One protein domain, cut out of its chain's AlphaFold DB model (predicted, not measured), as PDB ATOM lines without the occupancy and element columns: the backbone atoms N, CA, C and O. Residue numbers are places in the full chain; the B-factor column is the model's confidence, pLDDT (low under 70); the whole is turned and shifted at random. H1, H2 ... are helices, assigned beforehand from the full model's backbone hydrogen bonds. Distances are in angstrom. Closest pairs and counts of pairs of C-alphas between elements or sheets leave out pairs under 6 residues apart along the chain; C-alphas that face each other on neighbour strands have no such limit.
ATOM      1  N   ALA A 317     -17.094 -42.380 -47.238       86.06
ATOM      2  CA  ALA A 317     -17.904 -41.188 -46.964       86.06
ATOM      3  C   ALA A 317     -18.081 -40.912 -45.460       86.06
ATOM      4  O   ALA A 317     -18.027 -39.760 -45.039       86.06
ATOM      5  N   GLU A 318     -18.267 -41.961 -44.653       90.06
ATOM      6  CA  GLU A 318     -18.387 -41.870 -43.195       90.06
ATOM      7  C   GLU A 318     -17.501 -42.912 -42.511       90.06
ATOM      8  O   GLU A 318     -17.607 -44.110 -42.770       90.06
ATOM      9  N   LEU A 319     -16.640 -42.459 -41.599       92.38
ATOM     10  CA  LEU A 319     -15.748 -43.341 -40.854       92.38
ATOM     11  C   LEU A 319     -16.493 -44.108 -39.764       92.38
ATOM     12  O   LEU A 319     -17.151 -43.517 -38.897       92.38
ATOM     13  N   SER A 320     -16.297 -45.427 -39.733       94.88
ATOM     14  CA  SER A 320     -16.755 -46.251 -38.621       94.88
ATOM     15  C   SER A 320     -15.982 -45.928 -37.336       94.88
ATOM     16  O   SER A 320     -14.920 -45.302 -37.341       94.88
ATOM     17  N   ARG A 321     -16.477 -46.396 -36.182       95.50
ATOM     18  CA  ARG A 321     -15.750 -46.255 -34.905       95.50
ATOM     19  C   ARG A 321     -14.353 -46.880 -34.967       95.50
ATOM     20  O   ARG A 321     -13.436 -46.354 -34.348       95.50
ATOM     21  N   ARG A 322     -14.200 -47.983 -35.705       93.88
ATOM     22  CA  ARG A 322     -12.910 -48.651 -35.911       93.88
ATOM     23  C   ARG A 322     -11.979 -47.781 -36.754       93.88
ATOM     24  O   ARG A 322     -10.832 -47.596 -36.369       93.88
ATOM     25  N   ASP A 323     -12.494 -47.192 -37.826       94.25
ATOM     26  CA  ASP A 323     -11.713 -46.327 -38.716       94.25
ATOM     27  C   ASP A 323     -11.242 -45.058 -38.003       94.25
ATOM     28  O   ASP A 323     -10.111 -44.630 -38.187       94.25
ATOM     29  N   LYS A 324     -12.062 -44.504 -37.102       95.12
ATOM     30  CA  LYS A 324     -11.664 -43.379 -36.237       95.12
ATOM     31  C   LYS A 324     -10.527 -43.739 -35.278       95.12
ATOM     32  O   LYS A 324      -9.705 -42.887 -34.966       95.12
ATOM     33  N   VAL A 325     -10.479 -44.980 -34.789       95.62
ATOM     34  CA  VAL A 325      -9.359 -45.458 -33.959       95.62
ATOM     35  C   VAL A 325      -8.101 -45.627 -34.812       95.62
ATOM     36  O   VAL A 325      -7.038 -45.186 -34.389       95.62
ATOM     37  N   LEU A 326      -8.225 -46.189 -36.020       93.56
ATOM     38  CA  LEU A 326      -7.108 -46.293 -36.967       93.56
ATOM     39  C   LEU A 326      -6.559 -44.912 -37.349       93.56
ATOM     40  O   LEU A 326      -5.353 -44.706 -37.290       93.56
ATOM     41  N   ALA A 327      -7.433 -43.948 -37.654       95.62
ATOM     42  CA  ALA A 327      -7.045 -42.576 -37.966       95.62
ATOM     43  C   ALA A 327      -6.241 -41.928 -36.826       95.62
ATOM     44  O   ALA A 327      -5.221 -41.304 -37.085       95.62
ATOM     45  N   ARG A 328      -6.624 -42.142 -35.561       96.88
ATOM     46  CA  ARG A 328      -5.842 -41.652 -34.411       96.88
ATOM     47  C   ARG A 328      -4.466 -42.308 -34.304       96.88
ATOM     48  O   ARG A 328      -3.496 -41.602 -34.078       96.88
ATOM     49  N   GLY A 329      -4.364 -43.618 -34.532       95.94
ATOM     50  CA  GLY A 329      -3.056 -44.283 -34.587       95.94
ATOM     51  C   GLY A 329      -2.168 -43.740 -35.714       95.94
ATOM     52  O   GLY A 329      -0.967 -43.567 -35.536       95.94
ATOM     53  N   LEU A 330      -2.757 -43.400 -36.866       97.44
ATOM     54  CA  LEU A 330      -2.041 -42.751 -37.969       97.44
ATOM     55  C   LEU A 330      -1.640 -41.302 -37.644       97.44
ATOM     56  O   LEU A 330      -0.579 -40.868 -38.081       97.44
ATOM     57  N   SER A 331      -2.447 -40.578 -36.862       97.88
ATOM     58  CA  SER A 331      -2.116 -39.245 -36.332       97.88
ATOM     59  C   SER A 331      -0.861 -39.293 -35.458       97.88
ATOM     60  O   SER A 331       0.077 -38.542 -35.705       97.88
ATOM     61  N   GLU A 332      -0.787 -40.240 -34.517       97.75
ATOM     62  CA  GLU A 332       0.379 -40.418 -33.636       97.75
ATOM     63  C   GLU A 332       1.661 -40.720 -34.431       97.75
ATOM     64  O   GLU A 332       2.699 -40.100 -34.198       97.75
ATOM     65  N   ARG A 333       1.583 -41.604 -35.436       97.38
ATOM     66  CA  ARG A 333       2.716 -41.895 -36.336       97.38
ATOM     67  C   ARG A 333       3.125 -40.676 -37.168       97.38
ATOM     68  O   ARG A 333       4.307 -40.425 -37.377       97.38
ATOM     69  N   GLN A 334       2.158 -39.887 -37.634       97.94
ATOM     70  CA  GLN A 334       2.445 -38.650 -38.361       97.94
ATOM     71  C   GLN A 334       3.133 -37.601 -37.472       97.94
ATOM     72  O   GLN A 334       4.043 -36.914 -37.947       97.94
ATOM     73  N   ALA A 335       2.734 -37.504 -36.202       97.50
ATOM     74  CA  ALA A 335       3.373 -36.646 -35.208       97.50
ATOM     75  C   ALA A 335       4.830 -37.072 -34.962       97.50
ATOM     76  O   ALA A 335       5.731 -36.232 -34.900       97.50
ATOM     77  N   GLU A 336       5.087 -38.382 -34.889       96.88
ATOM     78  CA  GLU A 336       6.439 -38.930 -34.760       96.88
ATOM     79  C   GLU A 336       7.325 -38.563 -35.961       96.88
ATOM     80  O   GLU A 336       8.442 -38.073 -35.764       96.88
ATOM     81  N   ILE A 337       6.813 -38.691 -37.191       96.88
ATOM     82  CA  ILE A 337       7.498 -38.233 -38.413       96.88
ATOM     83  C   ILE A 337       7.850 -36.740 -38.319       96.88
ATOM     84  O   ILE A 337       8.999 -36.356 -38.559       96.88
ATOM     85  N   GLY A 338       6.891 -35.894 -37.925       95.94
ATOM     86  CA  GLY A 338       7.115 -34.455 -37.747       95.94
ATOM     87  C   GLY A 338       8.193 -34.154 -36.697       95.94
ATOM     88  O   GLY A 338       9.090 -33.339 -36.927       95.94
ATOM     89  N   ALA A 339       8.173 -34.861 -35.566       95.88
ATOM     90  CA  ALA A 339       9.180 -34.732 -34.516       95.88
ATOM     91  C   ALA A 339      10.577 -35.190 -34.973       95.88
ATOM     92  O   ALA A 339      11.573 -34.545 -34.635       95.88
ATOM     93  N   ARG A 340      10.671 -36.273 -35.760       95.06
ATOM     94  CA  ARG A 340      11.935 -36.740 -36.359       95.06
ATOM     95  C   ARG A 340      12.524 -35.691 -37.300       95.06
ATOM     96  O   ARG A 340      13.704 -35.375 -37.165       95.06
ATOM     97  N   LEU A 341      11.708 -35.096 -38.174       93.25
ATOM     98  CA  LEU A 341      12.140 -34.010 -39.063       93.25
ATOM     99  C   LEU A 341      12.660 -32.802 -38.271       93.25
ATOM    100  O   LEU A 341      13.738 -32.299 -38.571       93.25
ATOM    101  N   LYS A 342      11.963 -32.378 -37.206       91.69
ATOM    102  CA  LYS A 342      12.425 -31.280 -36.332       91.69
ATOM    103  C   LYS A 342      13.765 -31.574 -35.667       91.69
ATOM    104  O   LYS A 342      14.644 -30.714 -35.660       91.69
ATOM    105  N   ARG A 343      13.931 -32.782 -35.116       91.06
ATOM    106  CA  ARG A 343      15.195 -33.206 -34.491       91.06
ATOM    107  C   ARG A 343      16.347 -33.197 -35.488       91.06
ATOM    108  O   ARG A 343      17.438 -32.771 -35.127       91.06
ATOM    109  N   LEU A 344      16.100 -33.610 -36.730       89.38
ATOM    110  CA  LEU A 344      17.113 -33.614 -37.782       89.38
ATOM    111  C   LEU A 344      17.659 -32.198 -38.048       89.38
ATOM    112  O   LEU A 344      18.868 -32.013 -38.106       89.38
ATOM    113  N   VAL A 345      16.792 -31.179 -38.093       84.88
ATOM    114  CA  VAL A 345      17.206 -29.766 -38.242       84.88
ATOM    115  C   VAL A 345      17.896 -29.221 -36.995       84.88
ATOM    116  O   VAL A 345      18.883 -28.493 -37.092       84.88
ATOM    117  N   ALA A 346      17.382 -29.554 -35.811       85.06
ATOM    118  CA  ALA A 346      17.949 -29.086 -34.550       85.06
ATOM    119  C   ALA A 346      19.372 -29.626 -34.319       85.06
ATOM    120  O   ALA A 346      20.221 -28.911 -33.796       85.06
ATOM    121  N   ASN A 347      19.634 -30.863 -34.752       82.56
ATOM    122  CA  ASN A 347      20.915 -31.543 -34.566       82.56
ATOM    123  C   ASN A 347      21.936 -31.254 -35.678       82.56
ATOM    124  O   ASN A 347      23.077 -31.698 -35.579       82.56
ATOM    125  N   THR A 348      21.559 -30.536 -36.739       80.12
ATOM    126  CA  THR A 348      22.466 -30.158 -37.833       80.12
ATOM    127  C   THR A 348      22.507 -28.638 -37.952       80.12
ATOM    128  O   THR A 348      21.728 -28.035 -38.691       80.12
ATOM    129  N   ARG A 349      23.420 -28.003 -37.205       72.62
ATOM    130  CA  ARG A 349      23.582 -26.539 -37.166       72.62
ATOM    131  C   ARG A 349      23.776 -25.957 -38.569       72.62
ATOM    132  O   ARG A 349      23.177 -24.943 -38.909       72.62
ATOM    133  N   GLU A 350      24.512 -26.665 -39.414       71.88
ATOM    134  CA  GLU A 350      24.809 -26.283 -40.792       71.88
ATOM    135  C   GLU A 350      23.558 -26.267 -41.702       71.88
ATOM    136  O   GLU A 350      23.559 -25.606 -42.739       71.88
ATOM    137  N   MET A 351      22.457 -26.939 -41.327       70.81
ATOM    138  CA  MET A 351      21.172 -26.822 -42.040       70.81
ATOM    139  C   MET A 351      20.423 -25.527 -41.719       70.81
ATOM    140  O   MET A 351      19.644 -25.060 -42.547       70.81
ATOM    141  N   GLN A 352      20.663 -24.924 -40.554       66.38
ATOM    142  CA  GLN A 352      20.047 -23.647 -40.160       66.38
ATOM    143  C   GLN A 352      20.693 -22.458 -40.887       66.38
ATOM    144  O   GLN A 352      20.076 -21.404 -41.078       66.38
ATOM    145  N   GLU A 353      21.939 -22.641 -41.321       76.25
ATOM    146  CA  GLU A 353      22.676 -21.687 -42.143       76.25
ATOM    147  C   GLU A 353      22.189 -21.722 -43.604       76.25
ATOM    148  O   GLU A 353      22.162 -20.691 -44.274       76.25
ATOM    149  N   ALA A 354      21.699 -22.866 -44.095       85.81
ATOM    150  CA  ALA A 354      21.117 -23.011 -45.430       85.81
ATOM    151  C   ALA A 354      19.638 -22.564 -45.468       85.81
ATOM    152  O   ALA A 354      18.715 -23.368 -45.316       85.81
ATOM    153  N   LYS A 355      19.387 -21.269 -45.703       88.44
ATOM    154  CA  LYS A 355      18.043 -20.656 -45.674       88.44
ATOM    155  C   LYS A 355      17.007 -21.331 -46.568       88.44
ATOM    156  O   LYS A 355      15.837 -21.407 -46.190       88.44
ATOM    157  N   VAL A 356      17.412 -21.875 -47.718       90.94
ATOM    158  CA  VAL A 356      16.475 -22.602 -48.592       90.94
ATOM    159  C   VAL A 356      16.026 -23.926 -47.956       90.94
ATOM    160  O   VAL A 356      14.855 -24.293 -48.059       90.94
ATOM    161  N   PHE A 357      16.928 -24.624 -47.259       91.31
ATOM    162  CA  PHE A 357      16.604 -25.853 -46.524       91.31
ATOM    163  C   PHE A 357      15.758 -25.555 -45.287       91.31
ATOM    164  O   PHE A 357      14.770 -26.246 -45.041       91.31
ATOM    165  N   GLU A 358      16.081 -24.483 -44.562       90.06
ATOM    166  CA  GLU A 358      15.273 -24.009 -43.440       90.06
ATOM    167  C   GLU A 358      13.820 -23.752 -43.877       90.06
ATOM    168  O   GLU A 358      12.878 -24.246 -43.254       90.06
ATOM    169  N   PHE A 359      13.625 -23.052 -44.999       91.31
ATOM    170  CA  PHE A 359      12.301 -22.813 -45.574       91.31
ATOM    171  C   PHE A 359      11.568 -24.114 -45.934       91.31
ATOM    172  O   PHE A 359      10.402 -24.287 -45.566       91.31
ATOM    173  N   ALA A 360      12.247 -25.057 -46.598       93.06
ATOM    174  CA  ALA A 360      11.670 -26.361 -46.927       93.06
ATOM    175  C   ALA A 360      11.217 -27.129 -45.669       93.06
ATOM    176  O   ALA A 360      10.160 -27.761 -45.678       93.06
ATOM    177  N   HIS A 361      11.961 -27.030 -44.565       93.00
ATOM    178  CA  HIS A 361      11.594 -27.666 -43.301       93.00
ATOM    179  C   HIS A 361      10.444 -27.003 -42.564       93.00
ATOM    180  O   HIS A 361       9.588 -27.717 -42.048       93.00
ATOM    181  N   ARG A 362      10.364 -25.668 -42.551       91.38
ATOM    182  CA  ARG A 362       9.182 -24.980 -42.005       91.38
ATOM    183  C   ARG A 362       7.915 -25.418 -42.739       91.38
ATOM    184  O   ARG A 362       6.875 -25.639 -42.122       91.38
ATOM    185  N   ARG A 363       8.016 -25.601 -44.057       91.62
ATOM    186  CA  ARG A 363       6.912 -26.106 -44.871       91.62
ATOM    187  C   ARG A 363       6.577 -27.569 -44.562       91.62
ATOM    188  O   ARG A 363       5.398 -27.900 -44.453       91.62
ATOM    189  N   LEU A 364       7.584 -28.432 -44.414       94.31
ATOM    190  CA  LEU A 364       7.386 -29.819 -43.979       94.31
ATOM    191  C   LEU A 364       6.674 -29.891 -42.628       94.31
ATOM    192  O   LEU A 364       5.724 -30.653 -42.502       94.31
ATOM    193  N   ASP A 365       7.079 -29.066 -41.664       93.94
ATOM    194  CA  ASP A 365       6.451 -29.001 -40.344       93.94
ATOM    195  C   ASP A 365       4.964 -28.627 -40.437       93.94
ATOM    196  O   ASP A 365       4.105 -29.344 -39.926       93.94
ATOM    197  N   ALA A 366       4.635 -27.569 -41.183       92.94
ATOM    198  CA  ALA A 366       3.248 -27.152 -41.382       92.94
ATOM    199  C   ALA A 366       2.384 -28.249 -42.037       92.94
ATOM    200  O   ALA A 366       1.228 -28.456 -41.654       92.94
ATOM    201  N   LEU A 367       2.937 -28.973 -43.016       95.06
ATOM    202  CA  LEU A 367       2.255 -30.091 -43.672       95.06
ATOM    203  C   LEU A 367       2.084 -31.287 -42.726       95.06
ATOM    204  O   LEU A 367       0.996 -31.861 -42.670       95.06
ATOM    205  N   SER A 368       3.119 -31.646 -41.964       96.69
ATOM    206  CA  SER A 368       3.055 -32.726 -40.977       96.69
ATOM    207  C   SER A 368       2.028 -32.431 -39.885       96.69
ATOM    208  O   SER A 368       1.211 -33.304 -39.599       96.69
ATOM    209  N   LEU A 369       1.995 -31.204 -39.356       96.62
ATOM    210  CA  LEU A 369       1.007 -30.778 -38.362       96.62
ATOM    211  C   LEU A 369      -0.416 -30.822 -38.930       96.62
ATOM    212  O   LEU A 369      -1.322 -31.363 -38.303       96.62
ATOM    213  N   THR A 370      -0.612 -30.336 -40.161       95.75
ATOM    214  CA  THR A 370      -1.922 -30.407 -40.831       95.75
ATOM    215  C   THR A 370      -2.399 -31.857 -40.961       95.75
ATOM    216  O   THR A 370      -3.575 -32.149 -40.735       95.75
ATOM    217  N   ALA A 371      -1.504 -32.776 -41.336       97.25
ATOM    218  CA  ALA A 371      -1.819 -34.196 -41.451       97.25
ATOM    219  C   ALA A 371      -2.143 -34.828 -40.087       97.25
ATOM    220  O   ALA A 371      -3.128 -35.561 -39.980       97.25
ATOM    221  N   GLU A 372      -1.358 -34.515 -39.056       97.81
ATOM    222  CA  GLU A 372      -1.568 -34.957 -37.675       97.81
ATOM    223  C   GLU A 372      -2.944 -34.522 -37.153       97.81
ATOM    224  O   GLU A 372      -3.746 -35.377 -36.759       97.81
ATOM    225  N   GLU A 373      -3.244 -33.222 -37.207       97.75
ATOM    226  CA  GLU A 373      -4.497 -32.637 -36.715       97.75
ATOM    227  C   GLU A 373      -5.709 -33.199 -37.466       97.75
ATOM    228  O   GLU A 373      -6.699 -33.598 -36.848       97.75
ATOM    229  N   SER A 374      -5.608 -33.308 -38.795       96.62
ATOM    230  CA  SER A 374      -6.678 -33.856 -39.635       96.62
ATOM    231  C   SER A 374      -6.968 -35.321 -39.290       96.62
ATOM    232  O   SER A 374      -8.124 -35.708 -39.136       96.62
ATOM    233  N   LEU A 375      -5.939 -36.157 -39.103       96.94
ATOM    234  CA  LEU A 375      -6.115 -37.560 -38.697       96.94
ATOM    235  C   LEU A 375      -6.699 -37.682 -37.285       96.94
ATOM    236  O   LEU A 375      -7.603 -38.494 -37.063       96.94
ATOM    237  N   GLY A 376      -6.243 -36.846 -36.347       95.00
ATOM    238  CA  GLY A 376      -6.771 -36.786 -34.983       95.00
ATOM    239  C   GLY A 376      -8.247 -36.369 -34.943       95.00
ATOM    240  O   GLY A 376      -9.037 -36.927 -34.170       95.00
ATOM    241  N   GLY A 377      -8.632 -35.456 -35.841       95.19
ATOM    242  CA  GLY A 377     -10.004 -35.012 -36.095       95.19
ATOM    243  C   GLY A 377     -10.866 -35.990 -36.900       95.19
ATOM    244  O   GLY A 377     -12.062 -35.752 -37.059       95.19
ATOM    245  N   ALA A 378     -10.305 -37.117 -37.356       94.06
ATOM    246  CA  ALA A 378     -10.957 -38.081 -38.245       94.06
ATOM    247  C   ALA A 378     -11.368 -37.488 -39.613       94.06
ATOM    248  O   ALA A 378     -12.413 -37.827 -40.169       94.06
ATOM    249  N   GLU A 379     -10.504 -36.646 -40.177       95.25
ATOM    250  CA  GLU A 379     -10.603 -36.040 -41.507       95.25
ATOM    251  C   GLU A 379      -9.498 -36.585 -42.447       95.25
ATOM    252  O   GLU A 379      -8.505 -35.915 -42.743       95.25
ATOM    253  N   PRO A 380      -9.633 -37.822 -42.960       93.75
ATOM    254  CA  PRO A 380      -8.568 -38.505 -43.697       93.75
ATOM    255  C   PRO A 380      -8.287 -37.902 -45.081       93.75
ATOM    256  O   PRO A 380      -7.189 -38.060 -45.605       93.75
ATOM    257  N   ARG A 381      -9.244 -37.185 -45.689       93.69
ATOM    258  CA  ARG A 381      -9.052 -36.537 -47.000       93.69
ATOM    259  C   ARG A 381      -8.089 -35.340 -46.933       93.69
ATOM    260  O   ARG A 381      -7.144 -35.314 -47.722       93.69
ATOM    261  N   PRO A 382      -8.284 -34.346 -46.042       92.56
ATOM    262  CA  PRO A 382      -7.272 -33.322 -45.783       92.56
ATOM    263  C   PRO A 382      -5.917 -33.911 -45.378       92.56
ATOM    264  O   PRO A 382      -4.896 -33.494 -45.926       92.56
ATOM    265  N   ALA A 383      -5.916 -34.930 -44.512       95.75
ATOM    266  CA  ALA A 383      -4.690 -35.595 -44.084       95.75
ATOM    267  C   ALA A 383      -3.896 -36.191 -45.251       95.75
ATOM    268  O   ALA A 383      -2.703 -35.929 -45.379       95.75
ATOM    269  N   LEU A 384      -4.563 -36.939 -46.136       95.88
ATOM    270  CA  LEU A 384      -3.922 -37.584 -47.279       95.88
ATOM    271  C   LEU A 384      -3.246 -36.565 -48.209       95.88
ATOM    272  O   LEU A 384      -2.126 -36.794 -48.665       95.88
ATOM    273  N   ARG A 385      -3.894 -35.417 -48.452       92.50
ATOM    274  CA  ARG A 385      -3.312 -34.322 -49.248       92.50
ATOM    275  C   ARG A 385      -2.062 -33.742 -48.585       92.50
ATOM    276  O   ARG A 385      -1.053 -33.530 -49.252       92.50
ATOM    277  N   ALA A 386      -2.105 -33.518 -47.274       94.31
ATOM    278  CA  ALA A 386      -0.957 -33.018 -46.525       94.31
ATOM    279  C   ALA A 386       0.213 -34.024 -46.528       94.31
ATOM    280  O   ALA A 386       1.344 -33.637 -46.820       94.31
ATOM    281  N   GLN A 387      -0.060 -35.317 -46.331       97.44
ATOM    282  CA  GLN A 387       0.929 -36.404 -46.395       97.44
ATOM    283  C   GLN A 387       1.617 -36.514 -47.761       97.44
ATOM    284  O   GLN A 387       2.828 -36.712 -47.822       97.44
ATOM    285  N   GLN A 388       0.872 -36.354 -48.861       95.50
ATOM    286  CA  GLN A 388       1.448 -36.294 -50.212       95.50
ATOM    287  C   GLN A 388       2.412 -35.108 -50.362       95.50
ATOM    288  O   GLN A 388       3.470 -35.245 -50.979       95.50
ATOM    289  N   GLY A 389       2.075 -33.962 -49.762       93.62
ATOM    290  CA  GLY A 389       2.958 -32.802 -49.690       93.62
ATOM    291  C   GLY A 389       4.241 -33.084 -48.903       93.62
ATOM    292  O   GLY A 389       5.321 -32.729 -49.373       93.62
ATOM    293  N   VAL A 390       4.137 -33.748 -47.743       96.38
ATOM    294  CA  VAL A 390       5.305 -34.166 -46.943       96.38
ATOM    295  C   VAL A 390       6.200 -35.104 -47.756       96.38
ATOM    296  O   VAL A 390       7.398 -34.862 -47.880       96.38
ATOM    297  N   GLU A 391       5.619 -36.138 -48.371       96.06
ATOM    298  CA  GLU A 391       6.345 -37.113 -49.191       96.06
ATOM    299  C   GLU A 391       7.121 -36.441 -50.334       96.06
ATOM    300  O   GLU A 391       8.295 -36.748 -50.551       96.06
ATOM    301  N   ARG A 392       6.488 -35.514 -51.064       94.50
ATOM    302  CA  ARG A 392       7.126 -34.792 -52.174       94.50
ATOM    303  C   ARG A 392       8.258 -33.887 -51.686       94.50
ATOM    304  O   ARG A 392       9.351 -33.953 -52.233       94.50
ATOM    305  N   ALA A 393       8.039 -33.126 -50.615       94.12
ATOM    306  CA  ALA A 393       9.061 -32.239 -50.067       94.12
ATOM    307  C   ALA A 393      10.285 -33.004 -49.518       94.12
ATOM    308  O   ALA A 393      11.415 -32.555 -49.708       94.12
ATOM    309  N   ILE A 394      10.103 -34.184 -48.905       95.94
ATOM    310  CA  ILE A 394      11.241 -35.032 -48.499       95.94
ATOM    311  C   ILE A 394      12.008 -35.547 -49.730       95.94
ATOM    312  O   ILE A 394      13.240 -35.548 -49.725       95.94
ATOM    313  N   LYS A 395      11.313 -35.948 -50.805       94.44
ATOM    314  CA  LYS A 395      11.969 -36.346 -52.066       94.44
ATOM    315  C   LYS A 395      12.783 -35.202 -52.668       94.44
ATOM    316  O   LYS A 395      13.934 -35.424 -53.030       94.44
ATOM    317  N   ASP A 396      12.237 -33.989 -52.686       93.88
ATOM    318  CA  ASP A 396      12.939 -32.809 -53.199       93.88
ATOM    319  C   ASP A 396      14.219 -32.508 -52.401       93.88
ATOM    320  O   ASP A 396      15.254 -32.178 -52.984       93.88
ATOM    321  N   LEU A 397      14.192 -32.684 -51.073       93.75
ATOM    322  CA  LEU A 397      15.385 -32.568 -50.225       93.75
ATOM    323  C   LEU A 397      16.436 -33.634 -50.559       93.75
ATOM    324  O   LEU A 397      17.618 -33.314 -50.708       93.75
ATOM    325  N   ILE A 398      16.027 -34.896 -50.718       92.88
ATOM    326  CA  ILE A 398      16.933 -35.991 -51.100       92.88
ATOM    327  C   ILE A 398      17.564 -35.714 -52.474       92.88
ATOM    328  O   ILE A 398      18.774 -35.902 -52.651       92.88
ATOM    329  N   ASP A 399      16.773 -35.245 -53.436       91.94
ATOM    330  CA  ASP A 399      17.223 -34.933 -54.794       91.94
ATOM    331  C   ASP A 399      18.162 -33.721 -54.823       91.94
ATOM    332  O   ASP A 399      19.168 -33.729 -55.543       91.94
ATOM    333  N   ALA A 400      17.894 -32.705 -54.000       92.38
ATOM    334  CA  ALA A 400      18.782 -31.563 -53.817       92.38
ATOM    335  C   ALA A 400      20.145 -31.972 -53.234       92.38
ATOM    336  O   ALA A 400      21.183 -31.473 -53.676       92.38
ATOM    337  N   LEU A 401      20.155 -32.916 -52.287       90.00
ATOM    338  CA  LEU A 401      21.368 -33.433 -51.643       90.00
ATOM    339  C   LEU A 401      22.146 -34.452 -52.491       90.00
ATOM    340  O   LEU A 401      23.271 -34.829 -52.137       90.00
ATOM    341  N   THR A 402      21.562 -34.921 -53.590       87.44
ATOM    342  CA  THR A 402      22.167 -35.919 -54.470       87.44
ATOM    343  C   THR A 402      22.998 -35.245 -55.553       87.44
ATOM    344  O   THR A 402      22.464 -34.572 -56.435       87.44
ATOM    345  N   ASP A 403      24.312 -35.463 -55.534       77.12
ATOM    346  CA  ASP A 403      25.196 -34.920 -56.563       77.12
ATOM    347  C   ASP A 403      24.828 -35.505 -57.940       77.12
ATOM    348  O   ASP A 403      24.571 -36.712 -58.062       77.12
ATOM    349  N   PRO A 404      24.732 -34.676 -58.995       60.00
ATOM    350  CA  PRO A 404      24.452 -35.177 -60.329       60.00
ATOM    351  C   PRO A 404      25.577 -36.128 -60.741       60.00
ATOM    352  O   PRO A 404      26.754 -35.779 -60.664       60.00
ATOM    353  N   ILE A 432      26.030 -27.886 -46.768       83.44
ATOM    354  CA  ILE A 432      25.166 -27.697 -47.925       83.44
ATOM    355  C   ILE A 432      25.786 -26.603 -48.803       83.44
ATOM    356  O   ILE A 432      25.675 -25.425 -48.474       83.44
ATOM    357  N   PRO A 433      26.419 -26.957 -49.937       83.62
ATOM    358  CA  PRO A 433      26.931 -25.970 -50.873       83.62
ATOM    359  C   PRO A 433      25.800 -25.150 -51.510       83.62
ATOM    360  O   PRO A 433      24.723 -25.705 -51.769       83.62
ATOM    361  N   PRO A 434      26.063 -23.896 -51.922       86.81
ATOM    362  CA  PRO A 434      25.071 -23.040 -52.581       86.81
ATOM    363  C   PRO A 434      24.406 -23.671 -53.814       86.81
ATOM    364  O   PRO A 434      23.233 -23.438 -54.102       86.81
ATOM    365  N   VAL A 435      25.125 -24.536 -54.537       87.00
ATOM    366  CA  VAL A 435      24.582 -25.280 -55.688       87.00
ATOM    367  C   VAL A 435      23.431 -26.211 -55.278       87.00
ATOM    368  O   VAL A 435      22.471 -26.368 -56.038       87.00
ATOM    369  N   LYS A 436      23.490 -26.811 -54.080       89.06
ATOM    370  CA  LYS A 436      22.420 -27.671 -53.552       89.06
ATOM    371  C   LYS A 436      21.203 -26.838 -53.133       89.06
ATOM    372  O   LYS A 436      20.080 -27.233 -53.437       89.06
ATOM    373  N   GLU A 437      21.409 -25.656 -52.547       90.50
ATOM    374  CA  GLU A 437      20.329 -24.697 -52.249       90.50
ATOM    375  C   GLU A 437      19.623 -24.198 -53.519       90.50
ATOM    376  O   GLU A 437      18.395 -24.221 -53.590       90.50
ATOM    377  N   LEU A 438      20.370 -23.824 -54.564       90.69
ATOM    378  CA  LEU A 438      19.796 -23.418 -55.855       90.69
ATOM    379  C   LEU A 438      18.948 -24.525 -56.487       90.69
ATOM    380  O   LEU A 438      17.889 -24.270 -57.067       90.69
ATOM    381  N   ARG A 439      19.412 -25.771 -56.378       91.06
ATOM    382  CA  ARG A 439      18.672 -26.924 -56.882       91.06
ATOM    383  C   ARG A 439      17.374 -27.133 -56.114       91.06
ATOM    384  O   ARG A 439      16.337 -27.298 -56.751       91.06
ATOM    385  N   LEU A 440      17.429 -27.076 -54.784       93.31
ATOM    386  CA  LEU A 440      16.241 -27.159 -53.940       93.31
ATOM    387  C   LEU A 440      15.254 -26.036 -54.273       93.31
ATOM    388  O   LEU A 440      14.076 -26.301 -54.471       93.31
ATOM    389  N   MET A 441      15.731 -24.802 -54.436       93.25
ATOM    390  CA  MET A 441      14.893 -23.664 -54.817       93.25
ATOM    391  C   MET A 441      14.162 -23.916 -56.141       93.25
ATOM    392  O   MET A 441      12.969 -23.647 -56.245       93.25
ATOM    393  N   ARG A 442      14.844 -24.489 -57.139       92.56
ATOM    394  CA  ARG A 442      14.220 -24.863 -58.415       92.56
ATOM    395  C   ARG A 442      13.156 -25.954 -58.250       92.56
ATOM    396  O   ARG A 442      12.123 -25.882 -58.914       92.56
ATOM    397  N   LEU A 443      13.400 -26.951 -57.399       92.94
ATOM    398  CA  LEU A 443      12.421 -28.000 -57.090       92.94
ATOM    399  C   LEU A 443      11.186 -27.401 -56.399       92.94
ATOM    400  O   LEU A 443      10.069 -27.598 -56.870       92.94
ATOM    401  N   LEU A 444      11.393 -26.544 -55.395       92.88
ATOM    402  CA  LEU A 444      10.326 -25.825 -54.693       92.88
ATOM    403  C   LEU A 444       9.505 -24.929 -55.633       92.88
ATOM    404  O   LEU A 444       8.281 -24.910 -55.543       92.88
ATOM    405  N   GLN A 445      10.151 -24.218 -56.564       92.19
ATOM    406  CA  GLN A 445       9.458 -23.431 -57.589       92.19
ATOM    407  C   GLN A 445       8.585 -24.314 -58.488       92.19
ATOM    408  O   GLN A 445       7.447 -23.951 -58.783       92.19
ATOM    409  N   SER A 446       9.101 -25.470 -58.918       91.69
ATOM    410  CA  SER A 446       8.354 -26.414 -59.755       91.69
ATOM    411  C   SER A 446       7.121 -26.956 -59.032       91.69
ATOM    412  O   SER A 446       6.030 -26.950 -59.600       91.69
ATOM    413  N   ASP A 447       7.274 -27.369 -57.775       89.50
ATOM    414  CA  ASP A 447       6.169 -27.873 -56.959       89.50
ATOM    415  C   ASP A 447       5.113 -26.788 -56.678       89.50
ATOM    416  O   ASP A 447       3.914 -27.034 -56.803       89.50
ATOM    417  N   ILE A 448       5.531 -25.555 -56.381       90.19
ATOM    418  CA  ILE A 448       4.610 -24.424 -56.214       90.19
ATOM    419  C   ILE A 448       3.805 -24.174 -57.497       90.19
ATOM    420  O   ILE A 448       2.600 -23.920 -57.427       90.19
ATOM    421  N   VAL A 449       4.436 -24.250 -58.672       90.75
ATOM    422  CA  VAL A 449       3.747 -24.096 -59.965       90.75
ATOM    423  C   VAL A 449       2.724 -25.208 -60.180       90.75
ATOM    424  O   VAL A 449       1.611 -24.926 -60.624       90.75
ATOM    425  N   GLU A 450       3.070 -26.454 -59.864       88.81
ATOM    426  CA  GLU A 450       2.157 -27.594 -59.977       88.81
ATOM    427  C   GLU A 450       0.946 -27.428 -59.047       88.81
ATOM    428  O   GLU A 450      -0.193 -27.447 -59.512       88.81
ATOM    429  N   ARG A 451       1.180 -27.089 -57.773       87.00
ATOM    430  CA  ARG A 451       0.118 -26.812 -56.790       87.00
ATOM    431  C   ARG A 451      -0.752 -25.613 -57.165       87.00
ATOM    432  O   ARG A 451      -1.946 -25.610 -56.881       87.00
ATOM    433  N   THR A 452      -0.182 -24.598 -57.822       89.44
ATOM    434  CA  THR A 452      -0.953 -23.454 -58.341       89.44
ATOM    435  C   THR A 452      -1.962 -23.919 -59.391       89.44
ATOM    436  O   THR A 452      -3.108 -23.475 -59.378       89.44
ATOM    437  N   LYS A 453      -1.548 -24.819 -60.295       88.94
ATOM    438  CA  LYS A 453      -2.430 -25.372 -61.332       88.94
ATOM    439  C   LYS A 453      -3.532 -26.224 -60.714       88.94
ATOM    440  O   LYS A 453      -4.697 -25.984 -61.007       88.94
ATOM    441  N   GLU A 454      -3.176 -27.133 -59.807       85.69
ATOM    442  CA  GLU A 454      -4.139 -27.989 -59.099       85.69
ATOM    443  C   GLU A 454      -5.188 -27.160 -58.334       85.69
ATOM    444  O   GLU A 454      -6.387 -27.422 -58.433       85.69
ATOM    445  N   ALA A 455      -4.759 -26.117 -57.613       86.50
ATOM    446  CA  ALA A 455      -5.659 -25.242 -56.863       86.50
ATOM    447  C   ALA A 455      -6.582 -24.416 -57.778       86.50
ATOM    448  O   ALA A 455      -7.761 -24.227 -57.465       86.50
ATOM    449  N   ALA A 456      -6.071 -23.951 -58.925       86.69
ATOM    450  CA  ALA A 456      -6.857 -23.219 -59.916       86.69
ATOM    451  C   ALA A 456      -7.898 -24.114 -60.610       86.69
ATOM    452  O   ALA A 456      -9.036 -23.689 -60.802       86.69
ATOM    453  N   GLU A 457      -7.531 -25.352 -60.951       87.44
ATOM    454  CA  GLU A 457      -8.440 -26.340 -61.547       87.44
ATOM    455  C   GLU A 457      -9.524 -26.795 -60.559       87.44
ATOM    456  O   GLU A 457     -10.677 -26.983 -60.950       87.44
ATOM    457  N   GLY A 458      -9.178 -26.923 -59.274       82.44
ATOM    458  CA  GLY A 458     -10.105 -27.297 -58.203       82.44
ATOM    459  C   GLY A 458     -10.991 -26.162 -57.672       82.44
ATOM    460  O   GLY A 458     -11.867 -26.430 -56.851       82.44
ATOM    461  N   ALA A 459     -10.775 -24.916 -58.114       81.94
ATOM    462  CA  ALA A 459     -11.427 -23.708 -57.590       81.94
ATOM    463  C   ALA A 459     -11.340 -23.564 -56.048       81.94
ATOM    464  O   ALA A 459     -12.258 -23.046 -55.408       81.94
ATOM    465  N   ASP A 460     -10.230 -24.015 -55.452       81.94
ATOM    466  CA  ASP A 460      -9.988 -23.987 -54.004       81.94
ATOM    467  C   ASP A 460      -9.291 -22.669 -53.613       81.94
ATOM    468  O   ASP A 460      -8.079 -22.498 -53.774       81.94
ATOM    469  N   ALA A 461     -10.083 -21.701 -53.140       84.75
ATOM    470  CA  ALA A 461      -9.601 -20.363 -52.789       84.75
ATOM    471  C   ALA A 461      -8.571 -20.379 -51.645       84.75
ATOM    472  O   ALA A 461      -7.602 -19.617 -51.685       84.75
ATOM    473  N   ASP A 462      -8.736 -21.271 -50.667       81.50
ATOM    474  CA  ASP A 462      -7.817 -21.388 -49.535       81.50
ATOM    475  C   ASP A 462      -6.484 -21.998 -49.981       81.50
ATOM    476  O   ASP A 462      -5.414 -21.544 -49.565       81.50
ATOM    477  N   ALA A 463      -6.522 -22.985 -50.882       79.38
ATOM    478  CA  ALA A 463      -5.313 -23.539 -51.483       79.38
ATOM    479  C   ALA A 463      -4.543 -22.489 -52.304       79.38
ATOM    480  O   ALA A 463      -3.317 -22.419 -52.202       79.38
ATOM    481  N   LEU A 464      -5.242 -21.637 -53.066       85.94
ATOM    482  CA  LEU A 464      -4.621 -20.543 -53.823       85.94
ATOM    483  C   LEU A 464      -3.939 -19.513 -52.911       85.94
ATOM    484  O   LEU A 464      -2.831 -19.071 -53.221       85.94
ATOM    485  N   LEU A 465      -4.558 -19.157 -51.781       88.62
ATOM    486  CA  LEU A 465      -3.959 -18.244 -50.801       88.62
ATOM    487  C   LEU A 465      -2.664 -18.816 -50.210       88.62
ATOM    488  O   LEU A 465      -1.639 -18.131 -50.224       88.62
ATOM    489  N   ARG A 466      -2.679 -20.087 -49.786       84.44
ATOM    490  CA  ARG A 466      -1.492 -20.774 -49.240       84.44
ATOM    491  C   ARG A 466      -0.352 -20.838 -50.254       84.44
ATOM    492  O   ARG A 466       0.790 -20.539 -49.930       84.44
ATOM    493  N   VAL A 467      -0.654 -21.180 -51.507       87.81
ATOM    494  CA  VAL A 467       0.358 -21.217 -52.575       87.81
ATOM    495  C   VAL A 467       0.924 -19.817 -52.860       87.81
ATOM    496  O   VAL A 467       2.120 -19.680 -53.114       87.81
ATOM    497  N   GLY A 468       0.110 -18.762 -52.764       90.06
ATOM    498  CA  GLY A 468       0.576 -17.375 -52.878       90.06
ATOM    499  C   GLY A 468       1.471 -16.917 -51.715       90.06
ATOM    500  O   GLY A 468       2.372 -16.097 -51.908       90.06
ATOM    501  N   GLU A 469       1.258 -17.430 -50.504       90.50
ATOM    502  CA  GLU A 469       2.161 -17.235 -49.358       90.50
ATOM    503  C   GLU A 469       3.489 -17.975 -49.550       90.50
ATOM    504  O   GLU A 469       4.551 -17.373 -49.360       90.50
ATOM    505  N   ASP A 470       3.441 -19.225 -50.024       88.94
ATOM    506  CA  ASP A 470       4.630 -20.016 -50.360       88.94
ATOM    507  C   ASP A 470       5.476 -19.320 -51.446       88.94
ATOM    508  O   ASP A 470       6.699 -19.236 -51.326       88.94
ATOM    509  N   GLN A 471       4.841 -18.755 -52.484       91.38
ATOM    510  CA  GLN A 471       5.515 -17.990 -53.545       91.38
ATOM    511  C   GLN A 471       6.236 -16.746 -53.018       91.38
ATOM    512  O   GLN A 471       7.373 -16.479 -53.414       91.38
ATOM    513  N   ARG A 472       5.582 -15.972 -52.140       92.75
ATOM    514  CA  ARG A 472       6.177 -14.769 -51.537       92.75
ATOM    515  C   ARG A 472       7.357 -15.128 -50.643       92.75
ATOM    516  O   ARG A 472       8.433 -14.566 -50.815       92.75
ATOM    517  N   SER A 473       7.175 -16.121 -49.780       92.00
ATOM    518  CA  SER A 473       8.217 -16.585 -48.863       92.00
ATOM    519  C   SER A 473       9.434 -17.129 -49.619       92.00
ATOM    520  O   SER A 473      10.568 -16.781 -49.303       92.00
ATOM    521  N   LEU A 474       9.223 -17.918 -50.682       92.06
ATOM    522  CA  LEU A 474      10.323 -18.429 -51.505       92.06
ATOM    523  C   LEU A 474      11.070 -17.309 -52.243       92.06
ATOM    524  O   LEU A 474      12.284 -17.397 -52.427       92.06
ATOM    525  N   MET A 475      10.370 -16.251 -52.660       92.75
ATOM    526  CA  MET A 475      10.994 -15.075 -53.269       92.75
ATOM    527  C   MET A 475      11.879 -14.318 -52.272       92.75
ATOM    528  O   MET A 475      12.965 -13.882 -52.645       92.75
ATOM    529  N   GLU A 476      11.430 -14.159 -51.027       93.38
ATOM    530  CA  GLU A 476      12.208 -13.527 -49.954       93.38
ATOM    531  C   GLU A 476      13.470 -14.334 -49.642       93.38
ATOM    532  O   GLU A 476      14.572 -13.797 -49.726       93.38
ATOM    533  N   VAL A 477      13.325 -15.646 -49.437       92.50
ATOM    534  CA  VAL A 477      14.456 -16.568 -49.237       92.50
ATOM    535  C   VAL A 477      15.414 -16.542 -50.433       92.50
ATOM    536  O   VAL A 477      16.631 -16.591 -50.264       92.50
ATOM    537  N   GLY A 478      14.891 -16.421 -51.657       90.12
ATOM    538  CA  GLY A 478      15.700 -16.281 -52.867       90.12
ATOM    539  C   GLY A 478      16.515 -14.987 -52.920       90.12
ATOM    540  O   GLY A 478      17.661 -15.016 -53.365       90.12
ATOM    541  N   LYS A 479      15.964 -13.866 -52.440       92.06
ATOM    542  CA  LYS A 479      16.697 -12.594 -52.331       92.06
ATOM    543  C   LYS A 479      17.800 -12.678 -51.284       92.06
ATOM    544  O   LYS A 479      18.935 -12.345 -51.593       92.06
ATOM    545  N   GLU A 480      17.493 -13.204 -50.098       90.44
ATOM    546  CA  GLU A 480      18.494 -13.411 -49.041       90.44
ATOM    547  C   GLU A 480      19.639 -14.319 -49.512       90.44
ATOM    548  O   GLU A 480      20.810 -14.056 -49.230       90.44
ATOM    549  N   PHE A 481      19.312 -15.368 -50.273       88.81
ATOM    550  CA  PHE A 481      20.302 -16.251 -50.878       88.81
ATOM    551  C   PHE A 481      21.233 -15.500 -51.846       88.81
ATOM    552  O   PHE A 481      22.449 -15.678 -51.775       88.81
ATOM    553  N   LEU A 482      20.685 -14.658 -52.730       87.94
ATOM    554  CA  LEU A 482      21.474 -13.857 -53.674       87.94
ATOM    555  C   LEU A 482      22.354 -12.830 -52.955       87.94
ATOM    556  O   LEU A 482      23.545 -12.755 -53.248       87.94
ATOM    557  N   ASP A 483      21.809 -12.118 -51.966       88.31
ATOM    558  CA  ASP A 483      22.555 -11.134 -51.174       88.31
ATOM    559  C   ASP A 483      23.754 -11.779 -50.460       88.31
ATOM    560  O   ASP A 483      24.842 -11.203 -50.399       88.31
ATOM    561  N   ARG A 484      23.581 -12.998 -49.932       86.38
ATOM    562  CA  ARG A 484      24.673 -13.772 -49.325       86.38
ATOM    563  C   ARG A 484      25.742 -14.150 -50.350       86.38
ATOM    564  O   ARG A 484      26.920 -13.922 -50.092       86.38
ATOM    565  N   MET A 485      25.342 -14.663 -51.513       84.94
ATOM    566  CA  MET A 485      26.271 -15.022 -52.592       84.94
ATOM    567  C   MET A 485      27.073 -13.813 -53.097       84.94
ATOM    568  O   MET A 485      28.261 -13.936 -53.390       84.94
ATOM    569  N   GLU A 486      26.447 -12.637 -53.186       83.94
ATOM    570  CA  GLU A 486      27.125 -11.396 -53.569       83.94
ATOM    571  C   GLU A 486      28.142 -10.947 -52.512       83.94
ATOM    572  O   GLU A 486      29.247 -10.532 -52.866       83.94
ATOM    573  N   ARG A 487      27.815 -11.080 -51.220       81.81
ATOM    574  CA  ARG A 487      28.747 -10.783 -50.117       81.81
ATOM    575  C   ARG A 487      29.934 -11.740 -50.088       81.81
ATOM    576  O   ARG A 487      31.058 -11.281 -49.909       81.81
ATOM    577  N   GLU A 488      29.709 -13.032 -50.310       73.69
ATOM    578  CA  GLU A 488      30.777 -14.041 -50.386       73.69
ATOM    579  C   GLU A 488      31.710 -13.805 -51.585       73.69
ATOM    580  O   GLU A 488      32.920 -13.974 -51.466       73.69
ATOM    581  N   GLN A 489      31.185 -13.332 -52.723       67.56
ATOM    582  CA  GLN A 489      32.012 -12.949 -53.877       67.56
ATOM    583  C   GLN A 489      32.778 -11.633 -53.678       67.56
ATOM    584  O   GLN A 489      33.844 -11.454 -54.266       67.56
TER     585      GLN A 489
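AT A GLANCE: This is residues 317 to 404 and 432 to 489 of the 521 residues of an uncharacterized protein of Phycisphaerales bacterium (UniProt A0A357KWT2). Two helical hairpins meet near one end and spread apart like a V: H3 and H4, with long H1 side by side with H3, make one arm, and H5 and H6 make the other, whose turn, residues 457 to 462, sticks out. Short H2 is at the corner between H1 and H3. The 146 printed residues hold six named helices, H1 to H6 in order, and no named strand: all helix. The whole is compact, radius of gyration of the C-alphas 16.9 A, yet elongated, 61 by 37 by 25 A.

HOW THE PARTS SIT: H1, residues 321 to 346, touches H3, residues 355 to 376, at Ser 331 and Glu 372, closest C-alphas 4.5 A, a shallow tilt of 18 degrees, opposite ways. H2, residues 349 to 353, only just touches H3, with 3 pairs of C-alphas within 8 A, only at the corner; the closest are Gln 352 and Glu 358, 5.8 A. H3, the hub, forms a hairpin with H4, residues 380 to 401: closest C-alphas Ala 371 and Ala 383, 4.1 A, 23 degrees. H5, residues 434 to 457, touches H3 with 437 to 444 alone, at a steep tilt of 41 degrees, closest C-alphas Val 356 and Glu 437, 5.7 A. H5 touches H4 at Ala 400 and Leu 440, closest C-alphas 5.1 A. H6, residues 461 to 489, forms a hairpin with H5, closest C-alphas Ala 455 and Ala 463, 5.7 A, and touches H3 with 474 to 481 alone, closest C-alphas Val 356 and Val 477, 6.4 A. H1 is apart from H5 and H6. H1, H3, H4, H5 and H6, an up and down bundle, each running against the one before, have every O i to N i+4 pair within hydrogen-bond range; H2 has 0 of 1, and 1 of 2 O i to N i+3 pairs.

IN THESE COORDINATES: H1 begins at C-alpha 321 (-15.750, -46.255, -34.905) and is 37.8 A long; H3 is 31.5 A, H4 31.4 A and H5 34.8 A. H6, 42.3 A, ends at C-alpha 489 (32.012, -12.949, -53.877).

THE WHOLE: The C-alphas farthest apart, Arg 321 and Gln 489, are 61.2 A apart. Residues 405 to 431 are not printed, a gap of 14.5 A between C-alphas 404 and 432; the links printed whole are tight. Residues 352, 404 and 489 have pLDDT under 70.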